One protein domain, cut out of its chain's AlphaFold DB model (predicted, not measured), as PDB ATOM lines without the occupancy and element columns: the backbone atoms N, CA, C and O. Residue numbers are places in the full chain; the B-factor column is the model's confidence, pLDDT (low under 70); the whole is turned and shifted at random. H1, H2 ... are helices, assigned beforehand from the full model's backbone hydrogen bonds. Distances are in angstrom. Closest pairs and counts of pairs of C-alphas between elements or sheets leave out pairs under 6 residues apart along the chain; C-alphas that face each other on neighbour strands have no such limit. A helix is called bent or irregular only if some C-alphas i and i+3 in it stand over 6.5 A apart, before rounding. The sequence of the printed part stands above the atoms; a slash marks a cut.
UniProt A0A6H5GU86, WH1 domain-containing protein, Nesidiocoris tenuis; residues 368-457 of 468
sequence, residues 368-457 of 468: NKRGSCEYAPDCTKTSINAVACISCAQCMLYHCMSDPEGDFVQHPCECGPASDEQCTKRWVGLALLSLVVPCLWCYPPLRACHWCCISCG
ATOM      1  N   ASN A 368      39.792  -6.357 -53.771       83.75
ATOM      2  CA  ASN A 368      38.666  -5.442 -53.582       83.75
ATOM      3  C   ASN A 368      38.073  -5.534 -52.162       83.75
ATOM      4  O   ASN A 368      37.034  -6.164 -51.923       83.75
ATOM      5  N   LYS A 369      38.754  -4.919 -51.194       80.81
ATOM      6  CA  LYS A 369      38.297  -4.842 -49.801       80.81
ATOM      7  C   LYS A 369      37.277  -3.705 -49.622       80.81
ATOM      8  O   LYS A 369      37.130  -2.828 -50.471       80.81
ATOM      9  N   ARG A 370      36.509  -3.741 -48.524       75.44
ATOM     10  CA  ARG A 370      35.634  -2.610 -48.148       75.44
ATOM     11  C   ARG A 370      36.515  -1.385 -47.896       75.44
ATOM     12  O   ARG A 370      37.567  -1.525 -47.279       75.44
ATOM     13  N   GLY A 371      36.118  -0.237 -48.433       76.12
ATOM     14  CA  GLY A 371      36.904   0.996 -48.375       76.12
ATOM     15  C   GLY A 371      37.936   1.155 -49.493       76.12
ATOM     16  O   GLY A 371      38.593   2.188 -49.543       76.12
ATOM     17  N   SER A 372      38.068   0.189 -50.412       80.00
ATOM     18  CA  SER A 372      38.982   0.316 -51.557       80.00
ATOM     19  C   SER A 372      38.538   1.376 -52.569       80.00
ATOM     20  O   SER A 372      39.384   1.945 -53.247       80.00
ATOM     21  N   CYS A 373      37.238   1.675 -52.663       79.25
ATOM     22  CA  CYS A 373      36.733   2.712 -53.557       79.25
ATOM     23  C   CYS A 373      36.071   3.840 -52.761       79.25
ATOM     24  O   CYS A 373      34.984   3.662 -52.215       79.25
ATOM     25  N   GLU A 374      36.700   5.016 -52.755       74.94
ATOM     26  CA  GLU A 374      36.178   6.223 -52.095       74.94
ATOM     27  C   GLU A 374      34.864   6.734 -52.715       74.94
ATOM     28  O   GLU A 374      34.021   7.306 -52.026       74.94
ATOM     29  N   TYR A 375      34.688   6.505 -54.019       75.19
ATOM     30  CA  TYR A 375      33.564   7.012 -54.812       75.19
ATOM     31  C   TYR A 375      32.374   6.047 -54.881       75.19
ATOM     32  O   TYR A 375      31.332   6.392 -55.439       75.19
ATOM     33  N   ALA A 376      32.529   4.826 -54.368       76.38
ATOM     34  CA  ALA A 376      31.439   3.867 -54.295       76.38
ATOM     35  C   ALA A 376      30.492   4.221 -53.133       76.38
ATOM     36  O   ALA A 376      30.953   4.736 -52.111       76.38
ATOM     37  N   PRO A 377      29.181   3.946 -53.267       70.50
ATOM     38  CA  PRO A 377      28.215   4.242 -52.218       70.50
ATOM     39  C   PRO A 377      28.593   3.507 -50.927       70.50
ATOM     40  O   PRO A 377      28.858   2.304 -50.927       70.50
ATOM     41  N   ASP A 378      28.639   4.252 -49.824       78.50
ATOM     42  CA  ASP A 378      28.967   3.738 -48.499       78.50
ATOM     43  C   ASP A 378      27.805   4.014 -47.548       78.50
ATOM     44  O   ASP A 378      27.644   5.126 -47.042       78.50
ATOM     45  N   CYS A 379      27.011   2.974 -47.288       73.00
ATOM     46  CA  CYS A 379      25.868   3.027 -46.382       73.00
ATOM     47  C   CYS A 379      26.262   3.559 -44.997       73.00
ATOM     48  O   CYS A 379      25.511   4.327 -44.408       73.00
ATOM     49  N   THR A 380      27.454   3.218 -44.491       74.44
ATOM     50  CA  THR A 380      27.931   3.683 -43.181       74.44
ATOM     51  C   THR A 380      28.208   5.185 -43.196       74.44
ATOM     52  O   THR A 380      27.824   5.890 -42.264       74.44
ATOM     53  N   LYS A 381      28.807   5.703 -44.274       75.12
ATOM     54  CA  LYS A 381      29.020   7.148 -44.466       75.12
ATOM     55  C   LYS A 381      27.684   7.892 -44.575       75.12
ATOM     56  O   LYS A 381      27.535   8.951 -43.969       75.12
ATOM     57  N   THR A 382      26.705   7.325 -45.281       74.69
ATOM     58  CA  THR A 382      25.349   7.888 -45.392       74.69
ATOM     59  C   THR A 382      24.640   7.932 -44.038       74.69
ATOM     60  O   THR A 382      24.112   8.978 -43.668       74.69
ATOM     61  N   SER A 383      24.692   6.852 -43.250       72.88
ATOM     62  CA  SER A 383      24.109   6.822 -41.904       72.88
ATOM     63  C   SER A 383      24.768   7.833 -40.963       72.88
ATOM     64  O   SER A 383      24.067   8.513 -40.221       72.88
ATOM     65  N   ILE A 384      26.095   7.989 -41.016       77.50
ATOM     66  CA  ILE A 384      26.806   8.998 -40.215       77.50
ATOM     67  C   ILE A 384      26.360  10.408 -40.602       77.50
ATOM     68  O   ILE A 384      26.096  11.220 -39.722       77.50
ATOM     69  N   ASN A 385      26.231  10.693 -41.899       77.12
ATOM     70  CA  ASN A 385      25.772  11.997 -42.371       77.12
ATOM     71  C   ASN A 385      24.325  12.294 -41.947       77.12
ATOM     72  O   ASN A 385      24.019  13.440 -41.623       77.12
ATOM     73  N   ALA A 386      23.458  11.278 -41.922       73.94
ATOM     74  CA  ALA A 386      22.082  11.404 -41.452       73.94
ATOM     75  C   ALA A 386      22.016  11.650 -39.935       73.94
ATOM     76  O   ALA A 386      21.376  12.603 -39.497       73.94
ATOM     77  N   VAL A 387      22.730  10.845 -39.137       74.25
ATOM     78  CA  VAL A 387      22.756  10.952 -37.665       74.25
ATOM     79  C   VAL A 387      23.384  12.264 -37.206       74.25
ATOM     80  O   VAL A 387      22.906  12.876 -36.258       74.25
ATOM     81  N   ALA A 388      24.435  12.715 -37.886       78.25
ATOM     82  CA  ALA A 388      25.072  13.992 -37.599       78.25
ATOM     83  C   ALA A 388      24.340  15.198 -38.213       78.25
ATOM     84  O   ALA A 388      24.819  16.319 -38.078       78.25
ATOM     85  N   CYS A 389      23.217  14.984 -38.908       75.00
ATOM     86  CA  CYS A 389      22.454  16.022 -39.605       75.00
ATOM     87  C   CYS A 389      23.332  16.933 -40.479       75.00
ATOM     88  O   CYS A 389      23.197  18.157 -40.485       75.00
ATOM     89  N   ILE A 390      24.232  16.327 -41.257       78.38
ATOM     90  CA  ILE A 390      25.131  17.057 -42.160       78.38
ATOM     91  C   ILE A 390      24.354  17.818 -43.243       78.38
ATOM     92  O   ILE A 390      24.829  18.849 -43.713       78.38
ATOM     93  N   SER A 391      23.132  17.391 -43.572       73.12
ATOM     94  CA  SER A 391      22.210  18.124 -44.449       73.12
ATOM     95  C   SER A 391      21.864  19.521 -43.919       73.12
ATOM     96  O   SER A 391      21.801  20.468 -44.699       73.12
ATOM     97  N   CYS A 392      21.711  19.687 -42.602       74.25
ATOM     98  CA  CYS A 392      21.451  20.989 -41.981       74.25
ATOM     99  C   CYS A 392      22.658  21.920 -42.127       74.25
ATOM    100  O   CYS A 392      22.500  23.101 -42.439       74.25
ATOM    101  N   ALA A 393      23.868  21.375 -41.963       75.56
ATOM    102  CA  ALA A 393      25.095  22.116 -42.224       75.56
ATOM    103  C   ALA A 393      25.190  22.505 -43.699       75.56
ATOM    104  O   ALA A 393      25.359  23.678 -43.996       75.56
ATOM    105  N   GLN A 394      24.996  21.570 -44.629       70.81
ATOM    106  CA  GLN A 394      25.027  21.855 -46.067       70.81
ATOM    107  C   GLN A 394      23.999  22.917 -46.483       70.81
ATOM    108  O   GLN A 394      24.340  23.805 -47.255       70.81
ATOM    109  N   CYS A 395      22.784  22.876 -45.932       72.06
ATOM    110  CA  CYS A 395      21.735  23.865 -46.183       72.06
ATOM    111  C   CYS A 395      22.115  25.262 -45.667       72.06
ATOM    112  O   CYS A 395      22.010  26.247 -46.397       72.06
ATOM    113  N   MET A 396      22.632  25.357 -44.437       75.56
ATOM    114  CA  MET A 396      23.130  26.623 -43.895       75.56
ATOM    115  C   MET A 396      24.310  27.154 -44.719       75.56
ATOM    116  O   MET A 396      24.327  28.325 -45.074       75.56
ATOM    117  N   LEU A 397      25.292  26.308 -45.046       70.81
ATOM    118  CA  LEU A 397      26.437  26.705 -45.869       70.81
ATOM    119  C   LEU A 397      25.973  27.188 -47.253       70.81
ATOM    120  O   LEU A 397      26.516  28.166 -47.759       70.81
ATOM    121  N   TYR A 398      24.949  26.546 -47.824       67.50
ATOM    122  CA  TYR A 398      24.338  26.962 -49.080       67.50
ATOM    123  C   TYR A 398      23.714  28.355 -48.953       67.50
ATOM    124  O   TYR A 398      24.098  29.257 -49.671       67.50
ATOM    125  N   HIS A 399      22.829  28.594 -47.988       69.62
ATOM    126  CA  HIS A 399      22.150  29.891 -47.890       69.62
ATOM    127  C   HIS A 399      23.012  31.035 -47.342       69.62
ATOM    128  O   HIS A 399      22.757  32.194 -47.659       69.62
ATOM    129  N   CYS A 400      24.000  30.738 -46.499       64.19
ATOM    130  CA  CYS A 400      24.800  31.759 -45.826       64.19
ATOM    131  C   CYS A 400      26.137  32.039 -46.517       64.19
ATOM    132  O   CYS A 400      26.747  33.067 -46.235       64.19
ATOM    133  N   MET A 401      26.628  31.122 -47.356       61.84
ATOM    134  CA  MET A 401      27.963  31.216 -47.957       61.84
ATOM    135  C   MET A 401      28.010  30.801 -49.428       61.84
ATOM    136  O   MET A 401      29.102  30.600 -49.957       61.84
ATOM    137  N   SER A 402      26.852  30.698 -50.090       52.34
ATOM    138  CA  SER A 402      26.804  30.744 -51.547       52.34
ATOM    139  C   SER A 402      27.212  32.114 -52.025       52.34
ATOM    140  O   SER A 402      26.487  33.086 -51.794       52.34
ATOM    141  N   ASP A 403      28.307  32.183 -52.761       56.16
ATOM    142  CA  ASP A 403      28.425  33.259 -53.728       56.16
ATOM    143  C   ASP A 403      27.323  33.055 -54.797       56.16
ATOM    144  O   ASP A 403      26.922  31.910 -55.052       56.16
ATOM    145  N   PRO A 404      26.767  34.124 -55.396       50.97
ATOM    146  CA  PRO A 404      25.708  34.029 -56.410       50.97
ATOM    147  C   PRO A 404      26.097  33.185 -57.642       50.97
ATOM    148  O   PRO A 404      25.232  32.795 -58.422       50.97
ATOM    149  N   GLU A 405      27.379  32.860 -57.794       49.16
ATOM    150  CA  GLU A 405      27.945  31.961 -58.798       49.16
ATOM    151  C   GLU A 405      27.881  30.462 -58.430       49.16
ATOM    152  O   GLU A 405      28.170  29.616 -59.275       49.16
ATOM    153  N   GLY A 406      27.489  30.099 -57.202       50.75
ATOM    154  CA  GLY A 406      27.245  28.710 -56.797       50.75
ATOM    155  C   GLY A 406      28.490  27.822 -56.624       50.75
ATOM    156  O   GLY A 406      28.365  26.595 -56.658       50.75
ATOM    157  N   ASP A 407      29.687  28.392 -56.440       45.72
ATOM    158  CA  ASP A 407      30.909  27.614 -56.182       45.72
ATOM    159  C   ASP A 407      30.977  27.231 -54.691       45.72
ATOM    160  O   ASP A 407      31.434  27.984 -53.830       45.72
ATOM    161  N   PHE A 408      30.478  26.038 -54.360       53.16
ATOM    162  CA  PHE A 408      30.535  25.499 -53.000       53.16
ATOM    163  C   PHE A 408      31.604  24.426 -52.875       53.16
ATOM    164  O   PHE A 408      31.704  23.508 -53.692       53.16
ATOM    165  N   VAL A 409      32.353  24.471 -51.773       51.44
ATOM    166  CA  VAL A 409      33.174  23.336 -51.348       51.44
ATOM    167  C   VAL A 409      32.230  22.239 -50.853       51.44
ATOM    168  O   VAL A 409      31.498  22.421 -49.883       51.44
ATOM    169  N   GLN A 410      32.236  21.092 -51.538       53.50
ATOM    170  CA  GLN A 410      31.325  19.964 -51.292       53.50
ATOM    171  C   GLN A 410      31.456  19.369 -49.873       53.50
ATOM    172  O   GLN A 410      30.550  18.678 -49.394       53.50
ATOM    173  N   HIS A 411      32.582  19.622 -49.199       54.34
ATOM    174  CA  HIS A 411      32.877  19.138 -47.859       54.34
ATOM    175  C   HIS A 411      32.829  20.281 -46.831       54.34
ATOM    176  O   HIS A 411      33.667  21.178 -46.891       54.34
ATOM    177  N   PRO A 412      31.911  20.221 -45.840       53.09
ATOM    178  CA  PRO A 412      31.762  21.232 -44.785       53.09
ATOM    179  C   PRO A 412      33.038  21.558 -43.994       53.09
ATOM    180  O   PRO A 412      33.077  22.566 -43.299       53.09
ATOM    181  N   CYS A 413      34.063  20.704 -44.072       55.62
ATOM    182  CA  CYS A 413      35.269  20.769 -43.249       55.62
ATOM    183  C   CYS A 413      36.572  20.963 -44.050       55.62
ATOM    184  O   CYS A 413      37.640  20.970 -43.445       55.62
ATOM    185  N   GLU A 414      36.526  21.107 -45.378       51.09
ATOM    186  CA  GLU A 414      37.733  21.341 -46.186       51.09
ATOM    187  C   GLU A 414      37.964  22.844 -46.377       51.09
ATOM    188  O   GLU A 414      37.189  23.540 -47.035       51.09
ATOM    189  N   CYS A 415      39.041  23.360 -45.783       55.16
ATOM    190  CA  CYS A 415      39.497  24.730 -45.999       55.16
ATOM    191  C   CYS A 415      40.654  24.702 -47.002       55.16
ATOM    192  O   CYS A 415      41.747  24.246 -46.677       55.16
ATOM    193  N   GLY A 416      40.402  25.155 -48.231       55.06
ATOM    194  CA  GLY A 416      41.470  25.454 -49.186       55.06
ATOM    195  C   GLY A 416      42.143  26.797 -48.862       55.06
ATOM    196  O   GLY A 416      41.561  27.600 -48.132       55.06
ATOM    197  N   PRO A 417      43.321  27.096 -49.438       51.44
ATOM    198  CA  PRO A 417      44.066  28.343 -49.209       51.44
ATOM    199  C   PRO A 417      43.409  29.605 -49.819       51.44
ATOM    200  O   PRO A 417      44.068  30.622 -50.015       51.44
ATOM    201  N   ALA A 418      42.116  29.559 -50.153       50.81
ATOM    202  CA  ALA A 418      41.386  30.664 -50.760       50.81
ATOM    203  C   ALA A 418      40.645  31.481 -49.684       50.81
ATOM    204  O   ALA A 418      39.583  31.087 -49.206       50.81
ATOM    205  N   SER A 419      41.202  32.651 -49.358       53.75
ATOM    206  CA  SER A 419      40.642  33.732 -48.524       53.75
ATOM    207  C   SER A 419      40.334  33.389 -47.052       53.75
ATOM    208  O   SER A 419      39.308  32.798 -46.706       53.75
ATOM    209  N   ASP A 420      41.199  33.866 -46.154       57.66
ATOM    210  CA  ASP A 420      41.096  33.707 -44.692       57.66
ATOM    211  C   ASP A 420      39.773  34.244 -44.098       57.66
ATOM    212  O   ASP A 420      39.269  33.743 -43.084       57.66
ATOM    213  N   GLU A 421      39.164  35.235 -44.755       62.34
ATOM    214  CA  GLU A 421      37.899  35.841 -44.330       62.34
ATOM    215  C   GLU A 421      36.703  34.890 -44.508       62.34
ATOM    216  O   GLU A 421      35.843  34.796 -43.627       62.34
ATOM    217  N   GLN A 422      36.672  34.129 -45.608       63.72
ATOM    218  CA  GLN A 422      35.598  33.175 -45.872       63.72
ATOM    219  C   GLN A 422      35.732  31.959 -44.956       63.72
ATOM    220  O   GLN A 422      34.733  31.504 -44.405       63.72
ATOM    221  N   CYS A 423      36.963  31.500 -44.702       66.75
ATOM    222  CA  CYS A 423      37.269  30.425 -43.757       66.75
ATOM    223  C   CYS A 423      36.721  30.728 -42.351       66.75
ATOM    224  O   CYS A 423      35.968  29.930 -41.789       66.75
ATOM    225  N   THR A 424      37.008  31.917 -41.812       71.00
ATOM    226  CA  THR A 424      36.584  32.308 -40.457       71.00
ATOM    227  C   THR A 424      35.059  32.372 -40.333       71.00
ATOM    228  O   THR A 424      34.493  31.842 -39.376       71.00
ATOM    229  N   LYS A 425      34.367  32.931 -41.336       70.12
ATOM    230  CA  LYS A 425      32.895  32.943 -41.390       70.12
ATOM    231  C   LYS A 425      32.314  31.525 -41.422       70.12
ATOM    232  O   LYS A 425      31.311  31.280 -40.752       70.12
ATOM    233  N   ARG A 426      32.972  30.574 -42.106       71.75
ATOM    234  CA  ARG A 426      32.544  29.160 -42.129       71.75
ATOM    235  C   ARG A 426      32.615  28.528 -40.749       71.75
ATOM    236  O   ARG A 426      31.647  27.912 -40.315       71.75
ATOM    237  N   TRP A 427      33.740  28.692 -40.056       74.38
ATOM    238  CA  TRP A 427      33.942  28.107 -38.730       74.38
ATOM    239  C   TRP A 427      33.026  28.729 -37.681       74.38
ATOM    240  O   TRP A 427      32.480  28.002 -36.856       74.38
ATOM    241  N   VAL A 428      32.779  30.040 -37.750       79.19
ATOM    242  CA  VAL A 428      31.801  30.714 -36.881       79.19
ATOM    243  C   VAL A 428      30.378  30.230 -37.179       79.19
ATOM    244  O   VAL A 428      29.643  29.907 -36.249       79.19
ATOM    245  N   GLY A 429      29.997  30.106 -38.456       76.69
ATOM    246  CA  GLY A 429      28.694  29.567 -38.856       76.69
ATOM    247  C   GLY A 429      28.488  28.123 -38.391       76.69
ATOM    248  O   GLY A 429      27.459  27.801 -37.803       76.69
ATOM    249  N   LEU A 430      29.493  27.260 -38.570       74.69
ATOM    250  CA  LEU A 430      29.463  25.880 -38.082       74.69
ATOM    251  C   LEU A 430      29.435  25.811 -36.552       74.69
ATOM    252  O   LEU A 430      28.700  24.991 -36.011       74.69
ATOM    253  N   ALA A 431      30.168  26.679 -35.850       76.81
ATOM    254  CA  ALA A 431      30.144  26.748 -34.392       76.81
ATOM    255  C   ALA A 431      28.754  27.144 -33.869       76.81
ATOM    256  O   ALA A 431      28.219  26.469 -32.988       76.81
ATOM    257  N   LEU A 432      28.130  28.169 -34.455       77.81
ATOM    258  CA  LEU A 432      26.774  28.600 -34.101       77.81
ATOM    259  C   LEU A 432      25.728  27.531 -34.430       77.81
ATOM    260  O   LEU A 432      24.870  27.235 -33.600       77.81
ATOM    261  N   LEU A 433      25.822  26.896 -35.600       73.81
ATOM    262  CA  LEU A 433      24.918  25.812 -35.973       73.81
ATOM    263  C   LEU A 433      25.074  24.603 -35.052       73.81
ATOM    264  O   LEU A 433      24.085  23.971 -34.702       73.81
ATOM    265  N   SER A 434      26.296  24.307 -34.616       74.62
ATOM    266  CA  SER A 434      26.570  23.206 -33.697       74.62
ATOM    267  C   SER A 434      25.972  23.414 -32.298       74.62
ATOM    268  O   SER A 434      25.711  22.443 -31.594       74.62
ATOM    269  N   LEU A 435      25.682  24.667 -31.924       73.50
ATOM    270  CA  LEU A 435      24.971  25.020 -30.693       73.50
ATOM    271  C   LEU A 435      23.452  24.797 -30.818       73.50
ATOM    272  O   LEU A 435      22.791  24.479 -29.834       73.50
ATOM    273  N   VAL A 436      22.905  24.925 -32.032       75.12
ATOM    274  CA  VAL A 436      21.482  24.696 -32.349       75.12
ATOM    275  C   VAL A 436      21.205  23.224 -32.687       75.12
ATOM    276  O   VAL A 436      20.125  22.708 -32.411       75.12
ATOM    277  N   VAL A 437      22.190  22.536 -33.267       78.62
ATOM    278  CA  VAL A 437      22.110  21.160 -33.767       78.62
ATOM    279  C   VAL A 437      23.193  20.321 -33.067       78.62
ATOM    280  O   VAL A 437      24.273  20.099 -33.625       78.62
ATOM    281  N   PRO A 438      22.936  19.837 -31.837       75.00
ATOM    282  CA  PRO A 438      23.946  19.162 -31.015       75.00
ATOM    283  C   PRO A 438      24.444  17.837 -31.614       75.00
ATOM    284  O   PRO A 438      25.524  17.365 -31.269       75.00
ATOM    285  N   CYS A 439      23.708  17.237 -32.556       75.19
ATOM    286  CA  CYS A 439      24.152  16.038 -33.268       75.19
ATOM    287  C   CYS A 439      25.331  16.290 -34.229       75.19
ATOM    288  O   CYS A 439      26.047  15.342 -34.556       75.19
ATOM    289  N   LEU A 440      25.619  17.544 -34.605       74.06
ATOM    290  CA  LEU A 440      26.824  17.880 -35.375       74.06
ATOM    291  C   LEU A 440      28.111  17.611 -34.582       74.06
ATOM    292  O   LEU A 440      29.136  17.286 -35.178       74.06
ATOM    293  N   TRP A 441      28.073  17.665 -33.245       76.69
ATOM    294  CA  TRP A 441      29.231  17.326 -32.400       76.69
ATOM    295  C   TRP A 441      29.559  15.835 -32.416       76.69
ATOM    296  O   TRP A 441      30.690  15.442 -32.133       76.69
ATOM    297  N   CYS A 442      28.598  14.999 -32.803       77.50
ATOM    298  CA  CYS A 442      28.833  13.580 -33.014       77.50
ATOM    299  C   CYS A 442      29.545  13.313 -34.349       77.50
ATOM    300  O   CYS A 442      30.071  12.218 -34.535       77.50
ATOM    301  N   TYR A 443      29.625  14.287 -35.268       78.19
ATOM    302  CA  TYR A 443      30.270  14.084 -36.565       78.19
ATOM    303  C   TYR A 443      31.771  13.772 -36.458       78.19
ATOM    304  O   TYR A 443      32.168  12.730 -36.979       78.19
ATOM    305  N   PRO A 444      32.619  14.572 -35.771       77.50
ATOM    306  CA  PRO A 444      34.045  14.261 -35.650       77.50
ATOM    307  C   PRO A 444      34.353  12.873 -35.048       77.50
ATOM    308  O   PRO A 444      35.134  12.140 -35.664       77.50
ATOM    309  N   PRO A 445      33.744  12.438 -33.921       79.31
ATOM    310  CA  PRO A 445      34.012  11.108 -33.372       79.31
ATOM    311  C   PRO A 445      33.464   9.981 -34.259       79.31
ATOM    312  O   PRO A 445      34.139   8.966 -34.438       79.31
ATOM    313  N   LEU A 446      32.289  10.153 -34.879       78.12
ATOM    314  CA  LEU A 446      31.748   9.166 -35.822       78.12
ATOM    315  C   LEU A 446      32.609   9.056 -37.088       78.12
ATOM    316  O   LEU A 446      32.798   7.959 -37.612       78.12
ATOM    317  N   ARG A 447      33.182  10.168 -37.557       77.62
ATOM    318  CA  ARG A 447      34.086  10.201 -38.710       77.62
ATOM    319  C   ARG A 447      35.425   9.534 -38.403       77.62
ATOM    320  O   ARG A 447      35.914   8.776 -39.236       77.62
ATOM    321  N   ALA A 448      35.977   9.750 -37.209       77.94
ATOM    322  CA  ALA A 448      37.173   9.049 -36.742       77.94
ATOM    323  C   ALA A 448      36.926   7.534 -36.630       77.94
ATOM    324  O   ALA A 448      37.715   6.737 -37.134       77.94
ATOM    325  N   CYS A 449      35.785   7.130 -36.059       80.12
ATOM    326  CA  CYS A 449      35.373   5.727 -35.989       80.12
ATOM    327  C   CYS A 449      35.227   5.101 -37.386       80.12
ATOM    328  O   CYS A 449      35.739   4.014 -37.643       80.12
ATOM    329  N   HIS A 450      34.597   5.809 -38.327       79.38
ATOM    330  CA  HIS A 450      34.469   5.373 -39.719       79.38
ATOM    331  C   HIS A 450      35.820   5.196 -40.412       79.38
ATOM    332  O   HIS A 450      36.021   4.202 -41.105       79.38
ATOM    333  N   TRP A 451      36.762   6.110 -40.182       78.88
ATOM    334  CA  TRP A 451      38.112   6.018 -40.736       78.88
ATOM    335  C   TRP A 451      38.887   4.813 -40.182       78.88
ATOM    336  O   TRP A 451      39.520   4.072 -40.942       78.88
ATOM    337  N   CYS A 452      38.756   4.541 -38.880       79.56
ATOM    338  CA  CYS A 452      39.269   3.315 -38.269       79.56
ATOM    339  C   CYS A 452      38.608   2.065 -38.875       79.56
ATOM    340  O   CYS A 452      39.299   1.116 -39.235       79.56
ATOM    341  N   CYS A 453      37.287   2.065 -39.065       77.88
ATOM    342  CA  CYS A 453      36.560   0.938 -39.650       77.88
ATOM    343  C   CYS A 453      36.898   0.695 -41.133       77.88
ATOM    344  O   CYS A 453      36.913  -0.461 -41.561       77.88
ATOM    345  N   ILE A 454      37.218   1.741 -41.904       79.88
ATOM    346  CA  ILE A 454      37.775   1.618 -43.260       79.88
ATOM    347  C   ILE A 454      39.167   0.984 -43.203       79.88
ATOM    348  O   ILE A 454      39.439   0.034 -43.934       79.88
ATOM    349  N   SER A 455      40.025   1.460 -42.299       77.31
ATOM    350  CA  SER A 455      41.392   0.947 -42.133       77.31
ATOM    351  C   SER A 455      41.411  -0.526 -41.700       77.31
ATOM    352  O   SER A 455      42.272  -1.293 -42.125       77.31
ATOM    353  N   CYS A 456      40.407  -0.951 -40.928       79.75
ATOM    354  CA  CYS A 456      40.177  -2.347 -40.548       79.75
ATOM    355  C   CYS A 456      39.449  -3.178 -41.628       79.75
ATOM    356  O   CYS A 456      39.285  -4.386 -41.457       79.75
ATOM    357  N   GLY A 457      38.987  -2.570 -42.728       71.62
ATOM    358  CA  GLY A 457      38.264  -3.248 -43.812       71.62
ATOM    359  C   GLY A 457      36.836  -3.693 -43.464       71.62
ATOM    360  O   GLY A 457      36.289  -4.582 -44.124       71.62
TER     361      GLY A 457
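What this domain is: This is residues 368 to 457 of the 468 residues of the protein "WH1 domain-containing protein" of Nesidiocoris tenuis (UniProt A0A6H5GU86). Two helical corners, one made by H1 and H2 and the other by H3 and H4, are laid one over the other as a two-layered V: H1 and H4 run side by side in one arm, and H2 and H3 cross in the other. The long link from H2 to H3, residues 402 to 419, loops out beyond the second arm and swings inward to the mouth of the V before it reaches H3; residues 416 to 421 stick out. The printed part has 90 residues with four named helices, H1, H2, H3 and H4 in that order along the chain, and no named strand; the class is all helix. The whole is only just compact, close to loose, with a radius of gyration of the C-alphas of 14.6 A, and it is only just elongated, with spans of 41 by 27 by 19 A.

How they stand to each other: After residues 368 to 378, which hold no named element, comes H1, residues 379 to 387. A tight link of 2 residues joins it to H2, residues 390 to 401. H1 and H2 are close but not clearly touching, and their closest C-alphas, those of Asn 385 and Ser 391, are 7.4 A apart. Their lines stand at a steep tilt of 65 degrees, the same way. H3, residues 420 to 436, touches H2 with residues 426 to 433 alone; the closest C-alphas, those of Ala 393 and Leu 430, are 7.1 A apart. H2 and H3 run opposite ways at a steep tilt of 45 degrees. H1 and H3 are apart. H4, residues 438 to 455, follows H3 after a tight link of 1 residue. H3 and H4 are close but not clearly touching, with the closest C-alphas, those of Ser 434 and Leu 440, 5.6 A apart; their lines are only just about perpendicular, at 72 degrees. H4 touches H1, the closest C-alphas being those of Ile 384 and Leu 446 at 6.6 A, and the two run opposite ways at a shallow tilt of 15 degrees. H2 and H4 are close but not clearly touching, with the closest C-alphas, those of Ile 390 and Leu 440, 7.0 A apart. In H1, H2 and H3 every O i to N i+4 pair is within hydrogen-bond range, while in H4 10 of 14 are.

Where its parts are: H1 begins with C-alpha 379 at (25.868, 3.027, -46.382) and is 12.2 A long from first to last C-alpha. H2 measures 15.6 A in the same way. H3 measures 24.9 A and begins with C-alpha 420 at (41.096, 33.707, -44.692). H4, the longest helix with 18 residues, measures 27.6 A and ends with C-alpha 455 at (41.392, 0.947, -42.133). H4 has a kink of 31 degrees near residue 445. It is only just irregular: C-alphas 441 and 444 are 6.6 A apart, and its line is a rough one.

The domain as a whole: The two C-alphas farthest apart are those of Asn 368 and Glu 421, at 42.3 A, while those of the first and last printed residues, Asn 368 and Gly 457, are 10.0 A apart. The printed part has no cut. The link from H2 to H3, 18 residues, is long, and its C-alphas lie 4 to 22 A from the mean of the C-alphas. Residues 416 to 421, of which 420 and 421 belong to H3, stand free. The mean pLDDT of the printed part is 70.3, and the model's confidence is low, under 70, in residues 398 to 423.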